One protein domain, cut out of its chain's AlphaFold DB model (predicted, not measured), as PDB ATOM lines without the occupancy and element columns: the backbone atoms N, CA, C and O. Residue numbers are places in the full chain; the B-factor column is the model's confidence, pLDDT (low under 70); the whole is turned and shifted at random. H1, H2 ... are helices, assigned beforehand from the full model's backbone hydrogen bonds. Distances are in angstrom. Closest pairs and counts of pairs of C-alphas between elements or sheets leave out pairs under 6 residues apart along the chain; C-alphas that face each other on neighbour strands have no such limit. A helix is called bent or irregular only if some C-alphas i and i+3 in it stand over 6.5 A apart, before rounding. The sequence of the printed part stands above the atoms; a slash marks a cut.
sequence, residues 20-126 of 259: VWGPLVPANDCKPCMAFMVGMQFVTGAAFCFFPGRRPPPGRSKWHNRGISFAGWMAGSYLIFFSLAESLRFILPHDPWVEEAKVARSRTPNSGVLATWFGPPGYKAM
ATOM      1  N   VAL A  20     -17.953 -44.114  26.248       93.12
ATOM      2  CA  VAL A  20     -17.677 -45.195  25.282       93.12
ATOM      3  C   VAL A  20     -16.398 -44.931  24.477       93.12
ATOM      4  O   VAL A  20     -15.709 -45.872  24.095       93.12
ATOM      5  N   TRP A  21     -16.043 -43.662  24.261       92.81
ATOM      6  CA  TRP A  21     -14.858 -43.257  23.503       92.81
ATOM      7  C   TRP A  21     -13.590 -43.152  24.363       92.81
ATOM      8  O   TRP A  21     -12.491 -43.021  23.823       92.81
ATOM      9  N   GLY A  22     -13.716 -43.220  25.693       91.50
ATOM     10  CA  GLY A  22     -12.596 -43.191  26.634       91.50
ATOM     11  C   GLY A  22     -11.649 -41.998  26.408       91.50
ATOM     12  O   GLY A  22     -12.081 -40.853  26.515       91.50
ATOM     13  N   PRO A  23     -10.358 -42.219  26.094       91.38
ATOM     14  CA  PRO A  23      -9.395 -41.135  25.897       91.38
ATOM     15  C   PRO A  23      -9.604 -40.348  24.595       91.38
ATOM     16  O   PRO A  23      -8.999 -39.295  24.446       91.38
ATOM     17  N   LEU A  24     -10.438 -40.829  23.662       94.69
ATOM     18  CA  LEU A  24     -10.703 -40.165  22.375       94.69
ATOM     19  C   LEU A  24     -11.649 -38.961  22.484       94.69
ATOM     20  O   LEU A  24     -11.853 -38.244  21.501       94.69
ATOM     21  N   VAL A  25     -12.220 -38.737  23.670       96.00
ATOM     22  CA  VAL A  25     -13.125 -37.622  23.947       96.00
ATOM     23  C   VAL A  25     -12.392 -36.290  23.744       96.00
ATOM     24  O   VAL A  25     -11.333 -36.073  24.348       96.00
ATOM     25  N   PRO A  26     -12.936 -35.385  22.912       95.94
ATOM     26  CA  PRO A  26     -12.314 -34.100  22.677       95.94
ATOM     27  C   PRO A  26     -12.397 -33.191  23.908       95.94
ATOM     28  O   PRO A  26     -13.150 -33.421  24.851       95.94
ATOM     29  N   ALA A  27     -11.600 -32.133  23.895       94.94
ATOM     30  CA  ALA A  27     -11.576 -31.112  24.913       94.94
ATOM     31  C   ALA A  27     -12.904 -30.361  24.933       94.94
ATOM     32  O   ALA A  27     -13.460 -29.986  23.897       94.94
ATOM     33  N   ASN A  28     -13.371 -30.080  26.147       95.00
ATOM     34  CA  ASN A  28     -14.666 -29.449  26.378       95.00
ATOM     35  C   ASN A  28     -14.780 -28.049  25.755       95.00
ATOM     36  O   ASN A  28     -15.872 -27.604  25.414       95.00
ATOM     37  N   ASP A  29     -13.663 -27.359  25.548       94.56
ATOM     38  CA  ASP A  29     -13.638 -26.049  24.911       94.56
ATOM     39  C   ASP A  29     -13.702 -26.083  23.371       94.56
ATOM     40  O   ASP A  29     -14.079 -25.074  22.768       94.56
ATOM     41  N   CYS A  30     -13.426 -27.223  22.721       94.31
ATOM     42  CA  CYS A  30     -13.666 -27.406  21.290       94.31
ATOM     43  C   CYS A  30     -15.124 -27.822  21.034       94.31
ATOM     44  O   CYS A  30     -15.434 -28.989  20.779       94.31
ATOM     45  N   LYS A  31     -16.034 -26.839  21.037       94.44
ATOM     46  CA  LYS A  31     -17.459 -27.046  20.715       94.44
ATOM     47  C   LYS A  31     -17.708 -27.834  19.414       94.44
ATOM     48  O   LYS A  31     -18.499 -28.773  19.471       94.44
ATOM     49  N   PRO A  32     -17.064 -27.528  18.265       95.94
ATOM     50  CA  PRO A  32     -17.306 -28.295  17.041       95.94
ATOM     51  C   PRO A  32     -16.791 -29.740  17.129       95.94
ATOM     52  O   PRO A  32     -17.476 -30.643  16.656       95.94
ATOM     53  N   CYS A  33     -15.644 -29.987  17.779       95.81
ATOM     54  CA  CYS A  33     -15.114 -31.343  17.976       95.81
ATOM     55  C   CYS A  33     -16.075 -32.189  18.824       95.81
ATOM     56  O   CYS A  33     -16.399 -33.327  18.487       95.81
ATOM     57  N   MET A  34     -16.560 -31.605  19.920       95.44
ATOM     58  CA  MET A  34     -17.515 -32.246  20.814       95.44
ATOM     59  C   MET A  34     -18.860 -32.498  20.115       95.44
ATOM     60  O   MET A  34     -19.376 -33.611  20.185       95.44
ATOM     61  N   ALA A  35     -19.401 -31.522  19.378       96.44
ATOM     62  CA  ALA A  35     -20.636 -31.689  18.607       96.44
ATOM     63  C   ALA A  35     -20.511 -32.791  17.542       96.44
ATOM     64  O   ALA A  35     -21.427 -33.594  17.376       96.44
ATOM     65  N   PHE A  36     -19.361 -32.874  16.867       96.94
ATOM     66  CA  PHE A  36     -19.072 -33.948  15.921       96.94
ATOM     67  C   PHE A  36     -19.084 -35.326  16.597       96.94
ATOM     68  O   PHE A  36     -19.750 -36.234  16.106       96.94
ATOM     69  N   MET A  37     -18.410 -35.489  17.742       96.44
ATOM     70  CA  MET A  37     -18.382 -36.766  18.475       96.44
ATOM     71  C   MET A  37     -19.759 -37.172  19.007       96.44
ATOM     72  O   MET A  37     -20.142 -38.337  18.895       96.44
ATOM     73  N   VAL A  38     -20.533 -36.217  19.530       97.25
ATOM     74  CA  VAL A  38     -21.923 -36.445  19.955       97.25
ATOM     75  C   VAL A  38     -22.788 -36.872  18.771       97.25
ATOM     76  O   VAL A  38     -23.511 -37.862  18.870       97.25
ATOM     77  N   GLY A  39     -22.674 -36.179  17.635       97.88
ATOM     78  CA  GLY A  39     -23.387 -36.520  16.406       97.88
ATOM     79  C   GLY A  39     -23.016 -37.907  15.884       97.88
ATOM     80  O   GLY A  39     -23.899 -38.698  15.560       97.88
ATOM     81  N   MET A  40     -21.724 -38.244  15.875       97.69
ATOM     82  CA  MET A  40     -21.248 -39.570  15.482       97.69
ATOM     83  C   MET A  40     -21.822 -40.654  16.401       97.69
ATOM     84  O   MET A  40     -22.376 -41.633  15.904       97.69
ATOM     85  N   GLN A  41     -21.772 -40.465  17.725       97.25
ATOM     86  CA  GLN A  41     -22.356 -41.406  18.685       97.25
ATOM     87  C   GLN A  41     -23.869 -41.567  18.497       97.25
ATOM     88  O   GLN A  41     -24.366 -42.694  18.536       97.25
ATOM     89  N   PHE A  42     -24.597 -40.472  18.261       98.25
ATOM     90  CA  PHE A  42     -26.036 -40.506  18.001       98.25
ATOM     91  C   PHE A  42     -26.355 -41.304  16.732       98.25
ATOM     92  O   PHE A  42     -27.203 -42.196  16.762       98.25
ATOM     93  N   VAL A  43     -25.640 -41.045  15.630       98.12
ATOM     94  CA  VAL A  43     -25.811 -41.769  14.360       98.12
ATOM     95  C   VAL A  43     -25.477 -43.249  14.524       98.12
ATOM     96  O   VAL A  43     -26.231 -44.099  14.051       98.12
ATOM     97  N   THR A  44     -24.392 -43.584  15.227       96.62
ATOM     98  CA  THR A  44     -24.049 -44.977  15.543       96.62
ATOM     99  C   THR A  44     -25.149 -45.641  16.372       96.62
ATOM    100  O   THR A  44     -25.575 -46.746  16.041       96.62
ATOM    101  N   GLY A  45     -25.665 -44.965  17.401       96.81
ATOM    102  CA  GLY A  45     -26.763 -45.470  18.221       96.81
ATOM    103  C   GLY A  45     -28.045 -45.707  17.419       96.81
ATOM    104  O   GLY A  45     -28.641 -46.780  17.502       96.81
ATOM    105  N   ALA A  46     -28.418 -44.756  16.561       97.19
ATOM    106  CA  ALA A  46     -29.543 -44.897  15.640       97.19
ATOM    107  C   ALA A  46     -29.339 -46.077  14.680       97.19
ATOM    108  O   ALA A  46     -30.248 -46.885  14.496       97.19
ATOM    109  N   ALA A  47     -28.138 -46.240  14.123       95.62
ATOM    110  CA  ALA A  47     -27.827 -47.363  13.249       95.62
ATOM    111  C   ALA A  47     -28.001 -48.717  13.961       95.62
ATOM    112  O   ALA A  47     -28.576 -49.636  13.379       95.62
ATOM    113  N   PHE A  48     -27.584 -48.832  15.226       94.69
ATOM    114  CA  PHE A  48     -27.802 -50.036  16.037       94.69
ATOM    115  C   PHE A  48     -29.290 -50.320  16.306       94.69
ATOM    116  O   PHE A  48     -29.694 -51.483  16.283       94.69
ATOM    117  N   CYS A  49     -30.109 -49.284  16.509       94.00
ATOM    118  CA  CYS A  49     -31.552 -49.428  16.718       94.00
ATOM    119  C   CYS A  49     -32.318 -49.813  15.444       94.00
ATOM    120  O   CYS A  49     -33.216 -50.651  15.508       94.00
ATOM    121  N   PHE A  50     -31.991 -49.202  14.300       92.38
ATOM    122  CA  PHE A  50     -32.752 -49.364  13.053       92.38
ATOM    123  C   PHE A  50     -32.229 -50.481  12.147       92.38
ATOM    124  O   PHE A  50     -32.990 -51.036  11.356       92.38
ATOM    125  N   PHE A  51     -30.957 -50.859  12.283       89.56
ATOM    126  CA  PHE A  51     -30.346 -51.941  11.511       89.56
ATOM    127  C   PHE A  51     -29.736 -53.030  12.416       89.56
ATOM    128  O   PHE A  51     -28.557 -53.363  12.252       89.56
ATOM    129  N   PRO A  52     -30.507 -53.620  13.359       74.38
ATOM    130  CA  PRO A  52     -30.000 -54.604  14.310       74.38
ATOM    131  C   PRO A  52     -29.698 -55.943  13.616       74.38
ATOM    132  O   PRO A  52     -30.504 -56.870  13.634       74.38
ATOM    133  N   GLY A  53     -28.518 -56.041  13.001       68.75
ATOM    134  CA  GLY A  53     -27.990 -57.249  12.368       68.75
ATOM    135  C   GLY A  53     -28.680 -57.600  11.047       68.75
ATOM    136  O   GLY A  53     -29.857 -57.952  10.997       68.75
ATOM    137  N   ARG A  54     -27.923 -57.554   9.943       66.31
ATOM    138  CA  ARG A  54     -28.360 -58.100   8.646       66.31
ATOM    139  C   ARG A  54     -28.805 -59.558   8.811       66.31
ATOM    140  O   ARG A  54     -28.268 -60.279   9.650       66.31
ATOM    141  N   ARG A  55     -29.786 -59.951   7.986       68.75
ATOM    142  CA  ARG A  55     -30.452 -61.267   7.968       68.75
ATOM    143  C   ARG A  55     -29.480 -62.394   8.356       68.75
ATOM    144  O   ARG A  55     -28.428 -62.507   7.727       68.75
ATOM    145  N   PRO A  56     -29.809 -63.207   9.371       71.50
ATOM    146  CA  PRO A  56     -28.901 -64.236   9.846       71.50
ATOM    147  C   PRO A  56     -28.599 -65.241   8.727       71.50
ATOM    148  O   PRO A  56     -29.496 -65.544   7.931       71.50
ATOM    149  N   PRO A  57     -27.369 -65.781   8.664       78.69
ATOM    150  CA  PRO A  57     -27.064 -66.858   7.737       78.69
ATOM    151  C   PRO A  57     -27.994 -68.057   8.006       78.69
ATOM    152  O   PRO A  57     -28.359 -68.306   9.166       78.69
ATOM    153  N   PRO A  58     -28.398 -68.795   6.956       81.38
ATOM    154  CA  PRO A  58     -29.239 -69.974   7.114       81.38
ATOM    155  C   PRO A  58     -28.560 -70.981   8.056       81.38
ATOM    156  O   PRO A  58     -27.357 -71.209   7.966       81.38
ATOM    157  N   GLY A  59     -29.327 -71.553   8.991       84.44
ATOM    158  CA  GLY A  59     -28.846 -72.569   9.940       84.44
ATOM    159  C   GLY A  59     -28.583 -72.099  11.379       84.44
ATOM    160  O   GLY A  59     -28.293 -72.931  12.234       84.44
ATOM    161  N   ARG A  60     -28.721 -70.804  11.706       81.44
ATOM    162  CA  ARG A  60     -28.617 -70.321  13.103       81.44
ATOM    163  C   ARG A  60     -29.947 -70.370  13.866       81.44
ATOM    164  O   ARG A  60     -31.013 -70.128  13.304       81.44
ATOM    165  N   SER A  61     -29.868 -70.609  15.181       89.50
ATOM    166  CA  SER A  61     -31.021 -70.603  16.096       89.50
ATOM    167  C   SER A  61     -31.772 -69.265  16.079       89.50
ATOM    168  O   SER A  61     -31.173 -68.194  16.204       89.50
ATOM    169  N   LYS A  62     -33.109 -69.322  15.999       87.94
ATOM    170  CA  LYS A  62     -33.991 -68.139  16.032       87.94
ATOM    171  C   LYS A  62     -33.809 -67.309  17.310       87.94
ATOM    172  O   LYS A  62     -33.885 -66.085  17.251       87.94
ATOM    173  N   TRP A  63     -33.540 -67.958  18.445       88.81
ATOM    174  CA  TRP A  63     -33.343 -67.291  19.738       88.81
ATOM    175  C   TRP A  63     -32.048 -66.491  19.802       88.81
ATOM    176  O   TRP A  63     -32.049 -65.378  20.316       88.81
ATOM    177  N   HIS A  64     -30.970 -67.010  19.212       87.19
ATOM    178  CA  HIS A  64     -29.705 -66.284  19.113       87.19
ATOM    179  C   HIS A  64     -29.870 -64.990  18.306       87.19
ATOM    180  O   HIS A  64     -29.415 -63.932  18.728       87.19
ATOM    181  N   ASN A  65     -30.605 -65.050  17.193       86.06
ATOM    182  CA  ASN A  65     -30.856 -63.875  16.356       86.06
ATOM    183  C   ASN A  65     -31.726 -62.836  17.075       86.06
ATOM    184  O   ASN A  65     -31.402 -61.655  17.050       86.06
ATOM    185  N   ARG A  66     -32.781 -63.272  17.781       89.69
ATOM    186  CA  ARG A  66     -33.580 -62.380  18.639       89.69
ATOM    187  C   ARG A  66     -32.733 -61.736  19.738       89.69
ATOM    188  O   ARG A  66     -32.880 -60.544  19.978       89.69
ATOM    189  N   GLY A  67     -31.837 -62.504  20.360       91.69
ATOM    190  CA  GLY A  67     -30.910 -62.005  21.374       91.69
ATOM    191  C   GLY A  67     -29.961 -60.941  20.825       91.69
ATOM    192  O   GLY A  67     -29.835 -59.880  21.426       91.69
ATOM    193  N   ILE A  68     -29.360 -61.175  19.652       89.06
ATOM    194  CA  ILE A  68     -28.509 -60.182  18.977       89.06
ATOM    195  C   ILE A  68     -29.306 -58.925  18.632       89.06
ATOM    196  O   ILE A  68     -28.830 -57.822  18.889       89.06
ATOM    197  N   SER A  69     -30.513 -59.068  18.078       89.62
ATOM    198  CA  SER A  69     -31.328 -57.906  17.726       89.62
ATOM    199  C   SER A  69     -31.724 -57.089  18.956       89.62
ATOM    200  O   SER A  69     -31.629 -55.865  18.929       89.62
ATOM    201  N   PHE A  70     -32.104 -57.754  20.050       93.31
ATOM    202  CA  PHE A  70     -32.412 -57.092  21.314       93.31
ATOM    203  C   PHE A  70     -31.184 -56.391  21.910       93.31
ATOM    204  O   PHE A  70     -31.271 -55.230  22.304       93.31
ATOM    205  N   ALA A  71     -30.025 -57.054  21.921       93.50
ATOM    206  CA  ALA A  71     -28.774 -56.461  22.386       93.50
ATOM    207  C   ALA A  71     -28.376 -55.235  21.549       93.50
ATOM    208  O   ALA A  71     -27.967 -54.222  22.110       93.50
ATOM    209  N   GLY A  72     -28.547 -55.299  20.224       93.88
ATOM    210  CA  GLY A  72     -28.326 -54.169  19.322       93.88
ATOM    211  C   GLY A  72     -29.249 -52.991  19.631       93.88
ATOM    212  O   GLY A  72     -28.773 -51.870  19.773       93.88
ATOM    213  N   TRP A  73     -30.546 -53.242  19.829       95.31
ATOM    214  CA  TRP A  73     -31.505 -52.205  20.217       95.31
ATOM    215  C   TRP A  73     -31.169 -51.561  21.572       95.31
ATOM    216  O   TRP A  73     -31.191 -50.336  21.693       95.31
ATOM    217  N   MET A  74     -30.797 -52.362  22.576       96.12
ATOM    218  CA  MET A  74     -30.367 -51.859  23.887       96.12
ATOM    219  C   MET A  74     -29.092 -51.016  23.781       96.12
ATOM    220  O   MET A  74     -29.033 -49.918  24.331       96.12
ATOM    221  N   ALA A  75     -28.087 -51.498  23.046       95.88
ATOM    222  CA  ALA A  75     -26.839 -50.773  22.827       95.88
ATOM    223  C   ALA A  75     -27.076 -49.456  22.073       95.88
ATOM    224  O   ALA A  75     -26.551 -48.414  22.462       95.88
ATOM    225  N   GLY A  76     -27.911 -49.478  21.033       96.44
ATOM    226  CA  GLY A  76     -28.283 -48.283  20.286       96.44
ATOM    227  C   GLY A  76     -29.021 -47.263  21.152       96.44
ATOM    228  O   GLY A  76     -28.655 -46.088  21.168       96.44
ATOM    229  N   SER A  77     -29.990 -47.722  21.948       97.06
ATOM    230  CA  SER A  77     -30.750 -46.875  22.876       97.06
ATOM    231  C   SER A  77     -29.848 -46.250  23.941       97.06
ATOM    232  O   SER A  77     -29.975 -45.062  24.229       97.06
ATOM    233  N   TYR A  78     -28.890 -47.017  24.473       97.38
ATOM    234  CA  TYR A  78     -27.867 -46.527  25.398       97.38
ATOM    235  C   TYR A  78     -27.029 -45.403  24.767       97.38
ATOM    236  O   TYR A  78     -26.901 -44.326  25.349       97.38
ATOM    237  N   LEU A  79     -26.503 -45.608  23.554       97.62
ATOM    238  CA  LEU A  79     -25.689 -44.600  22.860       97.62
ATOM    239  C   LEU A  79     -26.476 -43.318  22.570       97.62
ATOM    240  O   LEU A  79     -25.951 -42.223  22.798       97.62
ATOM    241  N   ILE A  80     -27.730 -43.451  22.119       98.06
ATOM    242  CA  ILE A  80     -28.634 -42.317  21.887       98.06
ATOM    243  C   ILE A  80     -28.868 -41.561  23.194       98.06
ATOM    244  O   ILE A  80     -28.642 -40.354  23.238       98.06
ATOM    245  N   PHE A  81     -29.254 -42.250  24.269       97.69
ATOM    246  CA  PHE A  81     -29.512 -41.622  25.563       97.69
ATOM    247  C   PHE A  81     -28.314 -40.798  26.051       97.69
ATOM    248  O   PHE A  81     -28.461 -39.630  26.408       97.69
ATOM    249  N   PHE A  82     -27.109 -41.363  25.989       97.25
ATOM    250  CA  PHE A  82     -25.910 -40.651  26.416       97.25
ATOM    251  C   PHE A  82     -25.507 -39.506  25.478       97.25
ATOM    252  O   PHE A  82     -25.019 -38.481  25.952       97.25
ATOM    253  N   SER A  83     -25.760 -39.620  24.171       97.56
ATOM    254  CA  SER A  83     -25.566 -38.494  23.245       97.56
ATOM    255  C   SER A  83     -26.542 -37.342  23.523       97.56
ATOM    256  O   SER A  83     -26.160 -36.174  23.441       97.56
ATOM    257  N   LEU A  84     -27.778 -37.649  23.936       97.25
ATOM    258  CA  LEU A  84     -28.753 -36.647  24.364       97.25
ATOM    259  C   LEU A  84     -28.340 -35.998  25.688       97.25
ATOM    260  O   LEU A  84     -28.396 -34.777  25.793       97.25
ATOM    261  N   ALA A  85     -27.862 -36.774  26.666       96.00
ATOM    262  CA  ALA A  85     -27.349 -36.234  27.928       96.00
ATOM    263  C   ALA A  85     -26.185 -35.251  27.702       96.00
ATOM    264  O   ALA A  85     -26.147 -34.171  28.294       96.00
ATOM    265  N   GLU A  86     -25.271 -35.584  26.789       95.81
ATOM    266  CA  GLU A  86     -24.178 -34.694  26.385       95.81
ATOM    267  C   GLU A  86     -24.688 -33.455  25.625       95.81
ATOM    268  O   GLU A  86     -24.179 -32.352  25.813       95.81
ATOM    269  N   SER A  87     -25.743 -33.603  24.818       96.06
ATOM    270  CA  SER A  87     -26.382 -32.475  24.124       96.06
ATOM    271  C   SER A  87     -27.051 -31.504  25.097       96.06
ATOM    272  O   SER A  87     -26.935 -30.293  24.930       96.06
ATOM    273  N   LEU A  88     -27.705 -32.015  26.147       94.94
ATOM    274  CA  LEU A  88     -28.281 -31.192  27.215       94.94
ATOM    275  C   LEU A  88     -27.201 -30.384  27.942       94.94
ATOM    276  O   LEU A  88     -27.439 -29.224  28.274       94.94
ATOM    277  N   ARG A  89     -25.998 -30.947  28.122       94.75
ATOM    278  CA  ARG A  89     -24.858 -30.203  28.674       94.75
ATOM    279  C   ARG A  89     -24.503 -28.985  27.819       94.75
ATOM    280  O   ARG A  89     -24.232 -27.932  28.381       94.75
ATOM    281  N   PHE A  90     -24.558 -29.070  26.486       91.06
ATOM    282  CA  PHE A  90     -24.269 -27.910  25.625       91.06
ATOM    283  C   PHE A  90     -25.270 -26.764  25.750       91.06
ATOM    284  O   PHE A  90     -24.923 -25.626  25.435       91.06
ATOM    285  N   ILE A  91     -26.503 -27.063  26.162       93.44
ATOM    286  CA  ILE A  91     -27.553 -26.058  26.349       93.44
ATOM    287  C   ILE A  91     -27.327 -25.281  27.655       93.44
ATOM    288  O   ILE A  91     -27.845 -24.174  27.808       93.44
ATOM    289  N   LEU A  92     -26.526 -25.814  28.587       92.25
ATOM    290  CA  LEU A  92     -26.217 -25.127  29.834       92.25
ATOM    291  C   LEU A  92     -25.489 -23.800  29.551       92.25
ATOM    292  O   LEU A  92     -24.464 -23.792  28.864       92.25
ATOM    293  N   PRO A  93     -25.967 -22.669  30.110       92.19
ATOM    294  CA  PRO A  93     -25.316 -21.371  29.931       92.19
ATOM    295  C   PRO A  93     -23.894 -21.324  30.495       92.19
ATOM    296  O   PRO A  93     -23.046 -20.586  29.995       92.19
ATOM    297  N   HIS A  94     -23.647 -22.106  31.544       94.19
ATOM    298  CA  HIS A  94     -22.381 -22.181  32.250       94.19
ATOM    299  C   HIS A  94     -21.954 -23.643  32.363       94.19
ATOM    300  O   HIS A  94     -22.695 -24.473  32.889       94.19
ATOM    301  N   ASP A  95     -20.754 -23.939  31.866       96.06
ATOM    302  CA  ASP A  95     -20.120 -25.247  31.987       96.06
ATOM    303  C   ASP A  95     -18.704 -25.074  32.569       96.06
ATOM    304  O   ASP A  95     -17.789 -24.637  31.855       96.06
ATOM    305  N   PRO A  96     -18.497 -25.439  33.849       96.69
ATOM    306  CA  PRO A  96     -17.207 -25.305  34.518       96.69
ATOM    307  C   PRO A  96     -16.046 -26.003  33.797       96.69
ATOM    308  O   PRO A  96     -14.915 -25.517  33.844       96.69
ATOM    309  N   TRP A  97     -16.293 -27.125  33.109       95.88
ATOM    310  CA  TRP A  97     -15.234 -27.836  32.385       95.88
ATOM    311  C   TRP A  97     -14.742 -27.069  31.159       95.88
ATOM    312  O   TRP A  97     -13.560 -27.148  30.819       95.88
ATOM    313  N   VAL A  98     -15.633 -26.334  30.491       95.62
ATOM    314  CA  VAL A  98     -15.292 -25.502  29.329       95.62
ATOM    315  C   VAL A  98     -14.412 -24.336  29.763       95.62
ATOM    316  O   VAL A  98     -13.433 -24.012  29.095       95.62
ATOM    317  N   GLU A  99     -14.752 -23.700  30.881       95.19
ATOM    318  CA  GLU A  99     -13.986 -22.578  31.424       95.19
ATOM    319  C   GLU A  99     -12.595 -23.012  31.883       95.19
ATOM    320  O   GLU A  99     -11.604 -22.374  31.528       95.19
ATOM    321  N   GLU A 100     -12.502 -24.132  32.605       94.75
ATOM    322  CA  GLU A 100     -11.220 -24.664  33.070       94.75
ATOM    323  C   GLU A 100     -10.309 -25.043  31.889       94.75
ATOM    324  O   GLU A 100      -9.133 -24.676  31.884       94.75
ATOM    325  N   ALA A 101     -10.858 -25.682  30.848       93.56
ATOM    326  CA  ALA A 101     -10.112 -26.030  29.638       93.56
ATOM    327  C   ALA A 101      -9.605 -24.786  28.885       93.56
ATOM    328  O   ALA A 101      -8.434 -24.734  28.503       93.56
ATOM    329  N   LYS A 102     -10.436 -23.741  28.749       93.69
ATOM    330  CA  LYS A 102     -10.027 -22.464  28.134       93.69
ATOM    331  C   LYS A 102      -8.893 -21.790  28.902       93.69
ATOM    332  O   LYS A 102      -7.943 -21.310  28.288       93.69
ATOM    333  N   VAL A 103      -8.984 -21.761  30.233       93.56
ATOM    334  CA  VAL A 103      -7.938 -21.199  31.102       93.56
ATOM    335  C   VAL A 103      -6.655 -22.027  31.024       93.56
ATOM    336  O   VAL A 103      -5.561 -21.471  31.052       93.56
ATOM    337  N   ALA A 104      -6.752 -23.350  30.900       92.31
ATOM    338  CA  ALA A 104      -5.581 -24.192  30.685       92.31
ATOM    339  C   ALA A 104      -4.934 -23.914  29.319       92.31
ATOM    340  O   ALA A 104      -3.713 -23.796  29.223       92.31
ATOM    341  N   ARG A 105      -5.739 -23.739  28.263       90.94
ATOM    342  CA  ARG A 105      -5.237 -23.455  26.913       90.94
ATOM    343  C   ARG A 105      -4.581 -22.079  26.812       90.94
ATOM    344  O   ARG A 105      -3.597 -21.940  26.096       90.94
ATOM    345  N   SER A 106      -5.066 -21.077  27.545       91.50
ATOM    346  CA  SER A 106      -4.415 -19.760  27.564       91.50
ATOM    347  C   SER A 106      -3.043 -19.772  28.247       91.50
ATOM    348  O   SER A 106      -2.212 -18.921  27.938       91.50
ATOM    349  N   ARG A 107      -2.777 -20.741  29.134       89.19
ATOM    350  CA  ARG A 107      -1.463 -20.932  29.781       89.19
ATOM    351  C   ARG A 107      -0.464 -21.671  28.895       89.19
ATOM    352  O   ARG A 107       0.730 -21.409  28.991       89.19
ATOM    353  N   THR A 108      -0.954 -22.557  28.033       84.25
ATOM    354  CA  THR A 108      -0.128 -23.353  27.120       84.25
ATOM    355  C   THR A 108      -0.603 -23.129  25.684       84.25
ATOM    356  O   THR A 108      -1.430 -23.904  25.191       84.25
ATOM    357  N   PRO A 109      -0.103 -22.087  24.991       73.56
ATOM    358  CA  PRO A 109      -0.482 -21.782  23.615       73.56
ATOM    359  C   PRO A 109       0.168 -22.776  22.635       73.56
ATOM    360  O   PRO A 109       1.048 -22.430  21.857       73.56
ATOM    361  N   ASN A 110      -0.260 -24.038  22.677       73.88
ATOM    362  CA  ASN A 110       0.070 -25.039  21.666       73.88
ATOM    363  C   ASN A 110      -1.006 -25.021  20.572       73.88
ATOM    364  O   ASN A 110      -2.189 -25.203  20.853       73.88
ATOM    365  N   SER A 111      -0.593 -24.823  19.319       69.44
ATOM    366  CA  SER A 111      -1.474 -24.591  18.161       69.44
ATOM    367  C   SER A 111      -1.724 -25.827  17.281       69.44
ATOM    368  O   SER A 111      -2.252 -25.711  16.175       69.44
ATOM    369  N   GLY A 112      -1.354 -27.026  17.737       88.62
ATOM    370  CA  GLY A 112      -1.532 -28.256  16.961       88.62
ATOM    371  C   GLY A 112      -2.989 -28.733  16.897       88.62
ATOM    372  O   GLY A 112      -3.732 -28.605  17.866       88.62
ATOM    373  N   VAL A 113      -3.377 -29.390  15.795       90.00
ATOM    374  CA  VAL A 113      -4.717 -30.001  15.623       90.00
ATOM    375  C   VAL A 113      -5.047 -30.971  16.763       90.00
ATOM    376  O   VAL A 113      -6.160 -30.967  17.279       90.00
ATOM    377  N   LEU A 114      -4.059 -31.754  17.209       90.06
ATOM    378  CA  LEU A 114      -4.207 -32.658  18.352       90.06
ATOM    379  C   LEU A 114      -4.439 -31.906  19.670       90.06
ATOM    380  O   LEU A 114      -5.245 -32.355  20.471       90.06
ATOM    381  N   ALA A 115      -3.799 -30.754  19.884       90.12
ATOM    382  CA  ALA A 115      -4.022 -29.928  21.077       90.12
ATOM    383  C   ALA A 115      -5.387 -29.221  21.049       90.12
ATOM    384  O   ALA A 115      -6.029 -29.030  22.085       90.12
ATOM    385  N   THR A 116      -5.880 -28.882  19.857       91.62
ATOM    386  CA  THR A 116      -7.256 -28.412  19.671       91.62
ATOM    387  C   THR A 116      -8.258 -29.520  19.982       91.62
ATOM    388  O   THR A 116      -9.256 -29.260  20.652       91.62
ATOM    389  N   TRP A 117      -7.988 -30.753  19.534       94.12
ATOM    390  CA  TRP A 117      -8.876 -31.887  19.774       94.12
ATOM    391  C   TRP A 117      -8.850 -32.341  21.225       94.12
ATOM    392  O   TRP A 117      -9.896 -32.394  21.842       94.12
ATOM    393  N   PHE A 118      -7.690 -32.674  21.780       93.06
ATOM    394  CA  PHE A 118      -7.564 -33.311  23.091       93.06
ATOM    395  C   PHE A 118      -7.346 -32.322  24.242       93.06
ATOM    396  O   PHE A 118      -7.529 -32.698  25.396       93.06
ATOM    397  N   GLY A 119      -7.010 -31.064  23.951       92.38
ATOM    398  CA  GLY A 119      -6.723 -30.038  24.953       92.38
ATOM    399  C   GLY A 119      -5.222 -29.790  25.141       92.38
ATOM    400  O   GLY A 119      -4.393 -30.372  24.447       92.38
ATOM    401  N   PRO A 120      -4.833 -28.875  26.037       91.56
ATOM    402  CA  PRO A 120      -3.425 -28.666  26.361       91.56
ATOM    403  C   PRO A 120      -2.857 -29.865  27.153       91.56
ATOM    404  O   PRO A 120      -3.554 -30.416  28.007       91.56
ATOM    405  N   PRO A 121      -1.594 -30.272  26.918       90.69
ATOM    406  CA  PRO A 121      -0.950 -31.306  27.727       90.69
ATOM    407  C   PRO A 121      -0.789 -30.834  29.181       90.69
ATOM    408  O   PRO A 121      -0.720 -29.633  29.453       90.69
ATOM    409  N   GLY A 122      -0.798 -31.774  30.129       89.44
ATOM    410  CA  GLY A 122      -0.734 -31.482  31.564       89.44
ATOM    411  C   GLY A 122      -2.024 -30.939  32.176       89.44
ATOM    412  O   GLY A 122      -2.084 -30.669  33.376       89.44
ATOM    413  N   TYR A 123      -3.091 -30.806  31.389       90.81
ATOM    414  CA  TYR A 123      -4.400 -30.433  31.904       90.81
ATOM    415  C   TYR A 123      -5.154 -31.653  32.431       90.81
ATOM    416  O   TYR A 123      -5.536 -32.544  31.675       90.81
ATOM    417  N   LYS A 124      -5.405 -31.669  33.742       92.94
ATOM    418  CA  LYS A 124      -6.296 -32.625  34.407       92.94
ATOM    419  C   LYS A 124      -7.575 -31.894  34.798       92.94
ATOM    420  O   LYS A 124      -7.547 -31.020  35.667       92.94
ATOM    421  N   ALA A 125      -8.680 -32.249  34.152       92.88
ATOM    422  CA  ALA A 125      -9.967 -31.622  34.415       92.88
ATOM    423  C   ALA A 125     -10.456 -31.878  35.848       92.88
ATOM    424  O   ALA A 125     -10.114 -32.887  36.478       92.88
ATOM    425  N   MET A 126     -11.286 -30.971  36.365       94.38
ATOM    426  CA  MET A 126     -11.917 -31.142  37.671       94.38
ATOM    427  C   MET A 126     -12.783 -32.417  37.723       94.38
ATOM    428  O   MET A 126     -13.431 -32.774  36.732       94.38
TER     429      MET A 126
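What this domain is: This is residues 20 to 126 of the 259 residues of the protein "Mitochondrial inner membrane i-AAA protease complex subunit MGR1" of Wickerhamiella sorbophila (UniProt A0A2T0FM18). A long helical hairpin, H2 and H3, has a loose head of H4 and H5 at the end where H2 begins and H3 ends; H1 lies beside the hairpin, and residues 58 to 63 stick out at its other end. The 107 printed residues hold five named helices, H1 to H5 along the chain, and no named strand: all helix. The whole is a loose rod, with radius of gyration of the C-alphas 18.7 A and spans of 62 by 28 by 20 A.

How they stand to each other: H3, residues 62 to 91, touches H2, residues 31 to 50, at a shallow tilt of 24 degrees, opposite ways; the closest C-alphas of this hairpin, Gly 45 and Gly 76, are 3.8 A apart. H5, residues 113 to 118, is close to H2 but not clearly touching, the closest C-alphas, Cys 33 and Trp 117, 6.5 A apart. H4, residues 96 to 107, and H1, residues 20 to 24, touch no helix. Every O i to N i+4 pair is within hydrogen-bond range in H2, H3, H4 and H5; in H1 0 of 1 is, beside 1 of 2 O i to N i+3 pairs.

Where its parts are: H3 runs 43.8 A from C-alpha 62 (-33.991, -68.139, 16.032) to C-alpha 91 (-27.553, -26.058, 26.349); H2 measures 28.1 A, H4 17.0 A. H1 is irregular: C-alphas 20 and 23 are 9.2 A apart.

The domain as a whole: The farthest C-alphas, Gly 59 and Arg 107, are 61.7 A apart. The printed part has no cut; the H2 to H3 link is long. pLDDT is under 70 at residues 53 to 55 and 111.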